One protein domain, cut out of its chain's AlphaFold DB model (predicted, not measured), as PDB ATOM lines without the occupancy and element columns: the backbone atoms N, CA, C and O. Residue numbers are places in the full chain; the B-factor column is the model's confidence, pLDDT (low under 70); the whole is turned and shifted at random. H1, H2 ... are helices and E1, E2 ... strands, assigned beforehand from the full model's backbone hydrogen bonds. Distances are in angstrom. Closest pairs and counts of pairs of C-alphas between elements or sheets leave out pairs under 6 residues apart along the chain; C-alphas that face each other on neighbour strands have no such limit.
ATOM      1  N   ILE A   6      -1.080 -46.166  50.832       75.88
ATOM      2  CA  ILE A   6      -1.493 -47.081  51.900       75.88
ATOM      3  C   ILE A   6      -0.395 -48.113  52.131       75.88
ATOM      4  O   ILE A   6       0.265 -48.556  51.192       75.88
ATOM      5  N   ARG A   7      -0.178 -48.501  53.389       75.62
ATOM      6  CA  ARG A   7       0.692 -49.634  53.721       75.62
ATOM      7  C   ARG A   7      -0.161 -50.894  53.752       75.62
ATOM      8  O   ARG A   7      -1.161 -50.930  54.464       75.62
ATOM      9  N   GLY A   8       0.230 -51.905  52.989       78.88
ATOM     10  CA  GLY A   8      -0.465 -53.186  52.937       78.88
ATOM     11  C   GLY A   8       0.509 -54.332  52.727       78.88
ATOM     12  O   GLY A   8       1.634 -54.127  52.264       78.88
ATOM     13  N   TYR A   9       0.070 -55.545  53.041       80.94
ATOM     14  CA  TYR A   9       0.878 -56.730  52.788       80.94
ATOM     15  C   TYR A   9       0.784 -57.120  51.310       80.94
ATOM     16  O   TYR A   9      -0.313 -57.198  50.741       80.94
ATOM     17  N   CYS A  10       1.934 -57.353  50.673       83.38
ATOM     18  CA  CYS A  10       1.996 -57.806  49.290       83.38
ATOM     19  C   CYS A  10       2.347 -59.304  49.233       83.38
ATOM     20  O   CYS A  10       3.487 -59.662  49.529       83.38
ATOM     21  N   PRO A  11       1.442 -60.186  48.762       77.88
ATOM     22  CA  PRO A  11       1.692 -61.631  48.737       77.88
ATOM     23  C   PRO A  11       2.787 -62.043  47.740       77.88
ATOM     24  O   PRO A  11       3.347 -63.123  47.859       77.88
ATOM     25  N   ARG A  12       3.111 -61.186  46.760       82.94
ATOM     26  CA  ARG A  12       4.202 -61.410  45.795       82.94
ATOM     27  C   ARG A  12       5.576 -61.021  46.326       82.94
ATOM     28  O   ARG A  12       6.556 -61.619  45.909       82.94
ATOM     29  N   CYS A  13       5.645 -59.997  47.173       83.06
ATOM     30  CA  CYS A  13       6.902 -59.580  47.794       83.06
ATOM     31  C   CYS A  13       7.185 -60.359  49.080       83.06
ATOM     32  O   CYS A  13       8.341 -60.497  49.446       83.06
ATOM     33  N   GLY A  14       6.143 -60.868  49.746       82.69
ATOM     34  CA  GLY A  14       6.274 -61.561  51.028       82.69
ATOM     35  C   GLY A  14       6.434 -60.617  52.222       82.69
ATOM     36  O   GLY A  14       6.712 -61.066  53.327       82.69
ATOM     37  N   HIS A  15       6.260 -59.308  52.022       81.88
ATOM     38  CA  HIS A  15       6.403 -58.301  53.071       81.88
ATOM     39  C   HIS A  15       5.487 -57.096  52.852       81.88
ATOM     40  O   HIS A  15       4.858 -56.929  51.799       81.88
ATOM     41  N   ASP A  16       5.398 -56.249  53.878       80.69
ATOM     42  CA  ASP A  16       4.620 -55.017  53.837       80.69
ATOM     43  C   ASP A  16       5.253 -53.977  52.937       80.69
ATOM     44  O   ASP A  16       6.407 -53.588  53.109       80.69
ATOM     45  N   GLN A  17       4.455 -53.489  51.999       83.00
ATOM     46  CA  GLN A  17       4.883 -52.509  51.024       83.00
ATOM     47  C   GLN A  17       3.948 -51.307  50.993       83.00
ATOM     48  O   GLN A  17       2.773 -51.374  51.369       83.00
ATOM     49  N   LEU A  18       4.491 -50.182  50.528       82.38
ATOM     50  CA  LEU A  18       3.677 -49.025  50.187       82.38
ATOM     51  C   LEU A  18       3.001 -49.260  48.835       82.38
ATOM     52  O   LEU A  18       3.653 -49.447  47.805       82.38
ATOM     53  N   PHE A  19       1.674 -49.216  48.850       82.00
ATOM     54  CA  PHE A  19       0.843 -49.153  47.662       82.00
ATOM     55  C   PHE A  19       0.545 -47.690  47.366       82.00
ATOM     56  O   PHE A  19       0.098 -46.947  48.240       82.00
ATOM     57  N   GLU A  20       0.788 -47.285  46.128       79.69
ATOM     58  CA  GLU A  20       0.475 -45.943  45.650       79.69
ATOM     59  C   GLU A  20      -0.766 -46.015  44.763       79.69
ATOM     60  O   GLU A  20      -0.940 -46.969  43.991       79.69
ATOM     61  N   LYS A  21      -1.648 -45.023  44.899       71.94
ATOM     62  CA  LYS A  21      -2.810 -44.893  44.028       71.94
ATOM     63  C   LYS A  21      -2.355 -44.398  42.658       71.94
ATOM     64  O   LYS A  21      -1.762 -43.325  42.552       71.94
ATOM     65  N   ASN A  22      -2.620 -45.174  41.611       67.81
ATOM     66  CA  ASN A  22      -2.225 -44.777  40.263       67.81
ATOM     67  C   ASN A  22      -3.166 -43.671  39.760       67.81
ATOM     68  O   ASN A  22      -4.331 -43.934  39.458       67.81
ATOM     69  N   HIS A  23      -2.681 -42.432  39.700       63.84
ATOM     70  CA  HIS A  23      -3.453 -41.304  39.185       63.84
ATOM     71  C   HIS A  23      -3.458 -41.331  37.651       63.84
ATOM     72  O   HIS A  23      -2.409 -41.372  37.015       63.84
ATOM     73  N   ILE A  24      -4.645 -41.317  37.045       65.88
ATOM     74  CA  ILE A  24      -4.782 -41.241  35.587       65.88
ATOM     75  C   ILE A  24      -4.546 -39.789  35.159       65.88
ATOM     76  O   ILE A  24      -5.205 -38.874  35.651       65.88
ATOM     77  N   HIS A  25      -3.646 -39.572  34.200       67.00
ATOM     78  CA  HIS A  25      -3.453 -38.263  33.579       67.00
ATOM     79  C   HIS A  25      -4.569 -37.999  32.557       67.00
ATOM     80  O   HIS A  25      -4.456 -38.338  31.378       67.00
ATOM     81  N   HIS A  26      -5.676 -37.403  33.010       68.12
ATOM     82  CA  HIS A  26      -6.835 -37.086  32.165       68.12
ATOM     83  C   HIS A  26      -6.507 -36.122  31.006       68.12
ATOM     84  O   HIS A  26      -7.108 -36.233  29.943       68.12
ATOM     85  N   GLY A  27      -5.504 -35.247  31.159       73.81
ATOM     86  CA  GLY A  27      -5.127 -34.265  30.131       73.81
ATOM     87  C   GLY A  27      -4.595 -34.871  28.827       73.81
ATOM     88  O   GLY A  27      -4.976 -34.431  27.748       73.81
ATOM     89  N   VAL A  28      -3.780 -35.929  28.905       74.69
ATOM     90  CA  VAL A  28      -3.220 -36.598  27.709       74.69
ATOM     91  C   VAL A  28      -4.331 -37.255  26.885       74.69
ATOM     92  O   VAL A  28      -4.305 -37.251  25.657       74.69
ATOM     93  N   HIS A  29      -5.347 -37.780  27.569       70.88
ATOM     94  CA  HIS A  29      -6.478 -38.440  26.931       70.88
ATOM     95  C   HIS A  29      -7.395 -37.443  26.227       70.88
ATOM     96  O   HIS A  29      -7.813 -37.714  25.105       70.88
ATOM     97  N   LEU A  30      -7.632 -36.278  26.840       73.56
ATOM     98  CA  LEU A  30      -8.390 -35.191  26.222       73.56
ATOM     99  C   LEU A  30      -7.712 -34.711  24.925       73.56
ATOM    100  O   LEU A  30      -8.361 -34.558  23.891       73.56
ATOM    101  N   PHE A  31      -6.387 -34.549  24.958       79.81
ATOM    102  CA  PHE A  31      -5.600 -34.149  23.793       79.81
ATOM    103  C   PHE A  31      -5.700 -35.170  22.647       79.81
ATOM    104  O   PHE A  31      -5.970 -34.794  21.507       79.81
ATOM    105  N   LEU A  32      -5.584 -36.471  22.943       72.31
ATOM    106  CA  LEU A  32      -5.727 -37.515  21.920       72.31
ATOM    107  C   LEU A  32      -7.159 -37.639  21.383       72.31
ATOM    108  O   LEU A  32      -7.330 -37.897  20.192       72.31
ATOM    109  N   THR A  33      -8.195 -37.424  22.204       72.88
ATOM    110  CA  THR A  33      -9.583 -37.391  21.706       72.88
ATOM    111  C   THR A  33      -9.824 -36.246  20.730       72.88
ATOM    112  O   THR A  33     -10.549 -36.440  19.762       72.88
ATOM    113  N   ILE A  34      -9.174 -35.094  20.918       79.19
ATOM    114  CA  ILE A  34      -9.282 -33.956  19.995       79.19
ATOM    115  C   ILE A  34      -8.558 -34.262  18.675       79.19
ATOM    116  O   ILE A  34      -9.131 -34.066  17.608       79.19
ATOM    117  N   ILE A  35      -7.338 -34.810  18.734       78.31
ATOM    118  CA  ILE A  35      -6.539 -35.132  17.534       78.31
ATOM    119  C   ILE A  35      -7.183 -36.226  16.674       78.31
ATOM    120  O   ILE A  35      -7.069 -36.206  15.452       78.31
ATOM    121  N   THR A  36      -7.872 -37.179  17.296       78.44
ATOM    122  CA  THR A  36      -8.505 -38.314  16.601       78.44
ATOM    123  C   THR A  36      -9.984 -38.088  16.277       78.44
ATOM    124  O   THR A  36     -10.667 -39.049  15.926       78.44
ATOM    125  N   LEU A  37     -10.501 -36.857  16.419       74.25
ATOM    126  CA  LEU A  37     -11.920 -36.519  16.195       74.25
ATOM    127  C   LEU A  37     -12.893 -37.395  17.016       74.25
ATOM    128  O   LEU A  37     -13.978 -37.750  16.565       74.25
ATOM    129  N   GLY A  38     -12.504 -37.769  18.236       71.94
ATOM    130  CA  GLY A  38     -13.319 -38.583  19.140       71.94
ATOM    131  C   GLY A  38     -13.181 -40.098  18.955       71.94
ATOM    132  O   GLY A  38     -13.714 -40.844  19.775       71.94
ATOM    133  N   LEU A  39     -12.407 -40.584  17.975       73.38
ATOM    134  CA  LEU A  39     -12.167 -42.024  17.802       73.38
ATOM    135  C   LEU A  39     -11.392 -42.629  18.991       73.38
ATOM    136  O   LEU A  39     -11.605 -43.776  19.380       73.38
ATOM    137  N   TRP A  40     -10.540 -41.832  19.642       76.75
ATOM    138  CA  TRP A  40      -9.773 -42.249  20.822       76.75
ATOM    139  C   TRP A  40     -10.606 -42.410  22.100       76.75
ATOM    140  O   TRP A  40     -10.118 -42.929  23.108       76.75
ATOM    141  N   LEU A  41     -11.873 -41.993  22.084       72.06
ATOM    142  CA  LEU A  41     -12.737 -42.035  23.260       72.06
ATOM    143  C   LEU A  41     -12.998 -43.486  23.710       72.06
ATOM    144  O   LEU A  41     -13.031 -43.762  24.907       72.06
ATOM    145  N   VAL A  42     -13.050 -44.438  22.771       76.88
ATOM    146  CA  VAL A  42     -13.192 -45.881  23.053       76.88
ATOM    147  C   VAL A  42     -11.967 -46.447  23.791       76.88
ATOM    148  O   VAL A  42     -12.106 -47.150  24.798       76.88
ATOM    149  N   SER A  43     -10.755 -46.097  23.348       75.88
ATOM    150  CA  SER A  43      -9.509 -46.468  24.034       75.88
ATOM    151  C   SER A  43      -9.432 -45.841  25.423       75.88
ATOM    152  O   SER A  43      -9.007 -46.493  26.378       75.88
ATOM    153  N   TRP A  44      -9.898 -44.595  25.562       73.88
ATOM    154  CA  TRP A  44      -9.928 -43.911  26.849       73.88
ATOM    155  C   TRP A  44     -10.849 -44.599  27.853       73.88
ATOM    156  O   TRP A  44     -10.417 -44.872  28.972       73.88
ATOM    157  N   VAL A  45     -12.079 -44.936  27.451       75.62
ATOM    158  CA  VAL A  45     -13.030 -45.674  28.296       75.62
ATOM    159  C   VAL A  45     -12.444 -47.023  28.711       75.62
ATOM    160  O   VAL A  45     -12.500 -47.369  29.890       75.62
ATOM    161  N   SER A  46     -11.807 -47.747  27.786       76.75
ATOM    162  CA  SER A  46     -11.168 -49.034  28.083       76.75
ATOM    163  C   SER A  46     -10.071 -48.888  29.143       76.75
ATOM    164  O   SER A  46     -10.114 -49.549  30.180       76.75
ATOM    165  N   ILE A  47      -9.119 -47.970  28.942       72.50
ATOM    166  CA  ILE A  47      -8.020 -47.721  29.888       72.50
ATOM    167  C   ILE A  47      -8.563 -47.229  31.234       72.50
ATOM    168  O   ILE A  47      -8.130 -47.698  32.287       72.50
ATOM    169  N   ALA A  48      -9.545 -46.325  31.221       71.88
ATOM    170  CA  ALA A  48     -10.186 -45.825  32.429       71.88
ATOM    171  C   ALA A  48     -10.825 -46.965  33.229       71.88
ATOM    172  O   ALA A  48     -10.639 -47.029  34.445       71.88
ATOM    173  N   PHE A  49     -11.504 -47.902  32.562       73.25
ATOM    174  CA  PHE A  49     -12.108 -49.067  33.203       73.25
ATOM    175  C   PHE A  49     -11.049 -50.002  33.805       73.25
ATOM    176  O   PHE A  49     -11.151 -50.384  34.974       73.25
ATOM    177  N   TYR A  50      -9.970 -50.288  33.064       68.94
ATOM    178  CA  TYR A  50      -8.838 -51.078  33.563       68.94
ATOM    179  C   TYR A  50      -8.173 -50.449  34.793       68.94
ATOM    180  O   TYR A  50      -7.862 -51.152  35.757       68.94
ATOM    181  N   HIS A  51      -7.987 -49.129  34.795       67.00
ATOM    182  CA  HIS A  51      -7.412 -48.417  35.933       67.00
ATOM    183  C   HIS A  51      -8.378 -48.336  37.124       67.00
ATOM    184  O   HIS A  51      -7.934 -48.462  38.266       67.00
ATOM    185  N   LYS A  52      -9.694 -48.199  36.893       65.38
ATOM    186  CA  LYS A  52     -10.701 -48.200  37.971       65.38
ATOM    187  C   LYS A  52     -10.758 -49.540  38.708       65.38
ATOM    188  O   LYS A  52     -10.961 -49.562  39.917       65.38
ATOM    189  N   LEU A  53     -10.541 -50.644  37.991       64.38
ATOM    190  CA  LEU A  53     -10.475 -51.999  38.554       64.38
ATOM    191  C   LEU A  53      -9.188 -52.259  39.360       64.38
ATOM    192  O   LEU A  53      -9.116 -53.223  40.124       64.38
ATOM    193  N   ARG A  54      -8.151 -51.432  39.178       64.75
ATOM    194  CA  ARG A  54      -6.804 -51.623  39.737       64.75
ATOM    195  C   ARG A  54      -6.261 -50.313  40.350       64.75
ATOM    196  O   ARG A  54      -5.212 -49.838  39.916       64.75
ATOM    197  N   PRO A  55      -6.933 -49.704  41.349       68.00
ATOM    198  CA  PRO A  55      -6.537 -48.384  41.851       68.00
ATOM    199  C   PRO A  55      -5.214 -48.408  42.624       68.00
ATOM    200  O   PRO A  55      -4.493 -47.413  42.644       68.00
ATOM    201  N   TRP A  56      -4.884 -49.543  43.240       73.62
ATOM    202  CA  TRP A  56      -3.696 -49.714  44.066       73.62
ATOM    203  C   TRP A  56      -2.619 -50.449  43.291       73.62
ATOM    204  O   TRP A  56      -2.910 -51.429  42.605       73.62
ATOM    205  N   ARG A  57      -1.367 -50.012  43.429       78.94
ATOM    206  CA  ARG A  57      -0.226 -50.714  42.847       78.94
ATOM    207  C   ARG A  57       0.953 -50.727  43.814       78.94
ATOM    208  O   ARG A  57       1.342 -49.688  44.344       78.94
ATOM    209  N   CYS A  58       1.513 -51.909  44.049       79.75
ATOM    210  CA  CYS A  58       2.731 -52.087  44.832       79.75
ATOM    211  C   CYS A  58       3.915 -51.458  44.088       79.75
ATOM    212  O   CYS A  58       4.124 -51.766  42.913       79.75
ATOM    213  N   GLN A  59       4.699 -50.622  44.776       79.00
ATOM    214  CA  GLN A  59       5.862 -49.930  44.202       79.00
ATOM    215  C   GLN A  59       6.988 -50.886  43.769       79.00
ATOM    216  O   GLN A  59       7.740 -50.566  42.858       79.00
ATOM    217  N   GLN A  60       7.085 -52.069  44.386       78.75
ATOM    218  CA  GLN A  60       8.184 -53.006  44.130       78.75
ATOM    219  C   GLN A  60       7.888 -54.000  43.000       78.75
ATOM    220  O   GLN A  60       8.752 -54.301  42.189       78.75
ATOM    221  N   CYS A  61       6.675 -54.559  42.973       80.12
ATOM    222  CA  CYS A  61       6.334 -55.686  42.094       80.12
ATOM    223  C   CYS A  61       5.128 -55.426  41.184       80.12
ATOM    224  O   CYS A  61       4.781 -56.274  40.364       80.12
ATOM    225  N   GLY A  62       4.439 -54.293  41.351       75.44
ATOM    226  CA  GLY A  62       3.272 -53.948  40.547       75.44
ATOM    227  C   GLY A  62       1.963 -54.645  40.945       75.44
ATOM    228  O   GLY A  62       0.976 -54.509  40.221       75.44
ATOM    229  N   TRP A  63       1.925 -55.389  42.059       79.62
ATOM    230  CA  TRP A  63       0.722 -56.094  42.524       79.62
ATOM    231  C   TRP A  63      -0.408 -55.134  42.907       79.62
ATOM    232  O   TRP A  63      -0.148 -54.081  43.480       79.62
ATOM    233  N   TYR A  64      -1.659 -55.510  42.630       75.00
ATOM    234  CA  TYR A  64      -2.803 -54.592  42.716       75.00
ATOM    235  C   TYR A  64      -3.802 -54.878  43.844       75.00
ATOM    236  O   TYR A  64      -4.668 -54.048  44.114       75.00
ATOM    237  N   LYS A  65      -3.717 -56.046  44.498       75.19
ATOM    238  CA  LYS A  65      -4.552 -56.383  45.662       75.19
ATOM    239  C   LYS A  65      -3.728 -56.241  46.941       75.19
ATOM    240  O   LYS A  65      -2.954 -57.156  47.233       75.19
ATOM    241  N   PRO A  66      -3.846 -55.131  47.687       71.00
ATOM    242  CA  PRO A  66      -3.320 -55.079  49.041       71.00
ATOM    243  C   PRO A  66      -4.147 -56.024  49.914       71.00
ATOM    244  O   PRO A  66      -5.376 -55.975  49.893       71.00
ATOM    245  N   LEU A  67      -3.482 -56.902  50.659       75.00
ATOM    246  CA  LEU A  67      -4.162 -57.677  51.689       75.00
ATOM    247  C   LEU A  67      -4.323 -56.791  52.936       75.00
ATOM    248  O   LEU A  67      -3.360 -56.111  53.317       75.00
ATOM    249  N   PRO A  68      -5.516 -56.762  53.561       65.06
ATOM    250  CA  PRO A  68      -5.714 -56.032  54.803       65.06
ATOM    251  C   PRO A  68      -4.846 -56.667  55.893       65.06
ATOM    252  O   PRO A  68      -4.964 -57.856  56.181       65.06
ATOM    253  N   ARG A  69      -3.961 -55.876  56.510       62.38
ATOM    254  CA  ARG A  69      -3.323 -56.288  57.765       62.38
ATOM    255  C   ARG A  69      -4.400 -56.304  58.860       62.38
ATOM    256  O   ARG A  69      -5.132 -55.320  58.965       62.38
ATOM    257  N   PRO A  70      -4.455 -57.316  59.740       59.72
ATOM    258  CA  PRO A  70      -5.426 -57.402  60.836       59.72
ATOM    259  C   PRO A  70      -5.098 -56.443  62.004       59.72
ATOM    260  O   PRO A  70      -5.259 -56.786  63.169       59.72
ATOM    261  N   ARG A  71      -4.632 -55.218  61.717       58.91
ATOM    262  CA  ARG A  71      -4.153 -54.260  62.729       58.91
ATOM    263  C   ARG A  71      -5.242 -53.717  63.656       58.91
ATOM    264  O   ARG A  71      -4.897 -53.229  64.725       58.91
ATOM    265  N   ALA A  72      -6.517 -53.785  63.264       55.78
ATOM    266  CA  ALA A  72      -7.619 -53.393  64.146       55.78
ATOM    267  C   ALA A  72      -7.620 -54.258  65.419       55.78
ATOM    268  O   ALA A  72      -7.538 -53.726  66.522       55.78
ATOM    269  N   ARG A  73      -7.499 -55.580  65.247       56.47
ATOM    270  CA  ARG A  73      -7.550 -56.557  66.342       56.47
ATOM    271  C   ARG A  73      -6.378 -56.468  67.318       56.47
ATOM    272  O   ARG A  73      -6.499 -56.839  68.478       56.47
ATOM    273  N   GLU A  74      -5.226 -56.010  66.843       62.69
ATOM    274  CA  GLU A  74      -3.998 -55.936  67.640       62.69
ATOM    275  C   GLU A  74      -3.996 -54.721  68.576       62.69
ATOM    276  O   GLU A  74      -3.578 -54.838  69.722       62.69
ATOM    277  N   ARG A  75      -4.532 -53.576  68.124       62.16
ATOM    278  CA  ARG A  75      -4.671 -52.367  68.955       62.16
ATOM    279  C   ARG A  75      -5.736 -52.550  70.037       62.16
ATOM    280  O   ARG A  75      -5.523 -52.114  71.161       62.16
ATOM    281  N   GLU A  76      -6.833 -53.226  69.693       61.03
ATOM    282  CA  GLU A  76      -7.883 -53.650  70.627       61.03
ATOM    283  C   GLU A  76      -7.322 -54.624  71.670       61.03
ATOM    284  O   GLU A  76      -7.481 -54.395  72.860       61.03
ATOM    285  N   ARG A  77      -6.555 -55.640  71.247       61.12
ATOM    286  CA  ARG A  77      -5.894 -56.586  72.162       61.12
ATOM    287  C   ARG A  77      -4.871 -55.920  73.087       61.12
ATOM    288  O   ARG A  77      -4.760 -56.333  74.236       61.12
ATOM    289  N   SER A  78      -4.111 -54.931  72.612       63.50
ATOM    290  CA  SER A  78      -3.194 -54.172  73.475       63.50
ATOM    291  C   SER A  78      -3.944 -53.300  74.484       63.50
ATOM    292  O   SER A  78      -3.565 -53.301  75.647       63.50
ATOM    293  N   ALA A  79      -5.021 -52.624  74.071       65.81
ATOM    294  CA  ALA A  79      -5.852 -51.830  74.977       65.81
ATOM    295  C   ALA A  79      -6.578 -52.705  76.018       65.81
ATOM    296  O   ALA A  79      -6.578 -52.379  77.198       65.81
ATOM    297  N   GLU A  80      -7.113 -53.856  75.603       69.62
ATOM    298  CA  GLU A  80      -7.774 -54.812  76.498       69.62
ATOM    299  C   GLU A  80      -6.790 -55.472  77.474       69.62
ATOM    300  O   GLU A  80      -7.097 -55.655  78.649       69.62
ATOM    301  N   SER A  81      -5.564 -55.775  77.034       66.69
ATOM    302  CA  SER A  81      -4.530 -56.304  77.932       66.69
ATOM    303  C   SER A  81      -4.088 -55.296  78.999       66.69
ATOM    304  O   SER A  81      -3.639 -55.718  80.067       66.69
ATOM    305  N   ASP A  82      -4.167 -53.995  78.718       70.75
ATOM    306  CA  ASP A  82      -3.886 -52.948  79.701       70.75
ATOM    307  C   ASP A  82      -5.059 -52.756  80.677       70.75
ATOM    308  O   ASP A  82      -4.820 -52.599  81.873       70.75
ATOM    309  N   GLU A  83      -6.306 -52.868  80.206       70.38
ATOM    310  CA  GLU A  83      -7.515 -52.773  81.039       70.38
ATOM    311  C   GLU A  83      -7.633 -53.938  82.044       70.38
ATOM    312  O   GLU A  83      -7.846 -53.720  83.237       70.38
ATOM    313  N   VAL A  84      -7.386 -55.181  81.610       70.69
ATOM    314  CA  VAL A  84      -7.412 -56.369  82.492       70.69
ATOM    315  C   VAL A  84      -6.353 -56.287  83.601       70.69
ATOM    316  O   VAL A  84      -6.584 -56.727  84.727       70.69
ATOM    317  N   ARG A  85      -5.184 -55.707  83.305       67.06
ATOM    318  CA  ARG A  85      -4.086 -55.562  84.271       67.06
ATOM    319  C   ARG A  85      -4.398 -54.549  85.377       67.06
ATOM    320  O   ARG A  85      -3.910 -54.722  86.492       67.06
ATOM    321  N   ASP A  86      -5.187 -53.522  85.080       71.75
ATOM    322  CA  ASP A  86      -5.619 -52.525  86.063       71.75
ATOM    323  C   ASP A  86      -6.713 -53.089  86.992       71.75
ATOM    324  O   ASP A  86      -6.640 -52.936  88.211       71.75
ATOM    325  N   GLY A  87      -7.646 -53.874  86.441       65.31
ATOM    326  CA  GLY A  87      -8.737 -54.504  87.196       65.31
ATOM    327  C   GLY A  87      -8.334 -55.655  88.132       65.31
ATOM    328  O   GLY A  87      -9.117 -56.026  89.002       65.31
ATOM    329  N   GLN A  88      -7.131 -56.224  87.999       69.12
ATOM    330  CA  GLN A  88      -6.648 -57.316  88.863       69.12
ATOM    331  C   GLN A  88      -5.929 -56.818  90.137       69.12
ATOM    332  O   GLN A  88      -5.456 -57.620  90.941       69.12
ATOM    333  N   LYS A  89      -5.834 -55.499  90.344       59.06
ATOM    334  CA  LYS A  89      -5.120 -54.881  91.474       59.06
ATOM    335  C   LYS A  89      -6.002 -54.603  92.708       59.06
ATOM    336  O   LYS A  89      -5.708 -53.663  93.449       59.06
TER     337      LYS A  89
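What this domain is: This is residues 6 to 89 of the 90 residues of an uncharacterized protein of Chthoniobacter flavus Ellin428 (UniProt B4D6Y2). A small sheet of three strands lies midway along a rod; from it H1 and H2 reach out one way as a loose, side-by-side pair, and the lone helix H3 sticks out the other way. The printed part has 84 residues, with three named helices and three named strands in the order E1 E2 H1 H2 E3 H3. The sheet runs E1 - E2 - E3, antiparallel, and the class is mixed, helices and strands. The whole is extended, with a radius of gyration of the C-alphas of 21.7 A and spans of 78 by 24 by 15 A.

How they stand to each other: E1, residues 6 to 10, and E2, residues 15 to 21, form an antiparallel hairpin at 133 degrees, with N 19 and O 6 at 2.8 A. E3, residues 56 to 58, is antiparallel to E2 at 137 degrees, with N 20 and O 57 at 3.0 A. The pairing is staggered: E2 pairs with E1 over residues 15 to 19 and with E3 over 19 to 21. H1, residues 26 to 35, and H2, residues 41 to 52, are close but not clearly touching; their closest C-alphas, of Thr 33 and Leu 41, are 5.8 A apart. They run opposite ways at a shallow tilt of 16 degrees. H3, residues 71 to 87, is apart from H1 and H2. H1, H2 and H3 are not on the sheet. Every O i to N i+4 pair is within hydrogen-bond range in H1 and H2, and 12 of 13 in H3.

Where its parts are: E1 begins at C-alpha 6, (-1.493, -47.081, 51.900), and is 11.6 A long. E2 measures 18.6 A, H1 14.8 A, H2 16.1 A and E3 6.9 A. H3 measures 24.9 A and ends at C-alpha 87, (-8.737, -54.504, 87.196).

The domain as a whole: The C-alphas farthest apart, of Leu 37 and Lys 89, are 77.8 A apart. Residues 70 to 89 stand free. The printed part has no cut; the link from E3 to H3, 12 residues, is long. Mean pLDDT of the printed part is 72.3, with residues 22 to 26, 50 to 55, 68 to 81, 85 and 87 to 89 under 70.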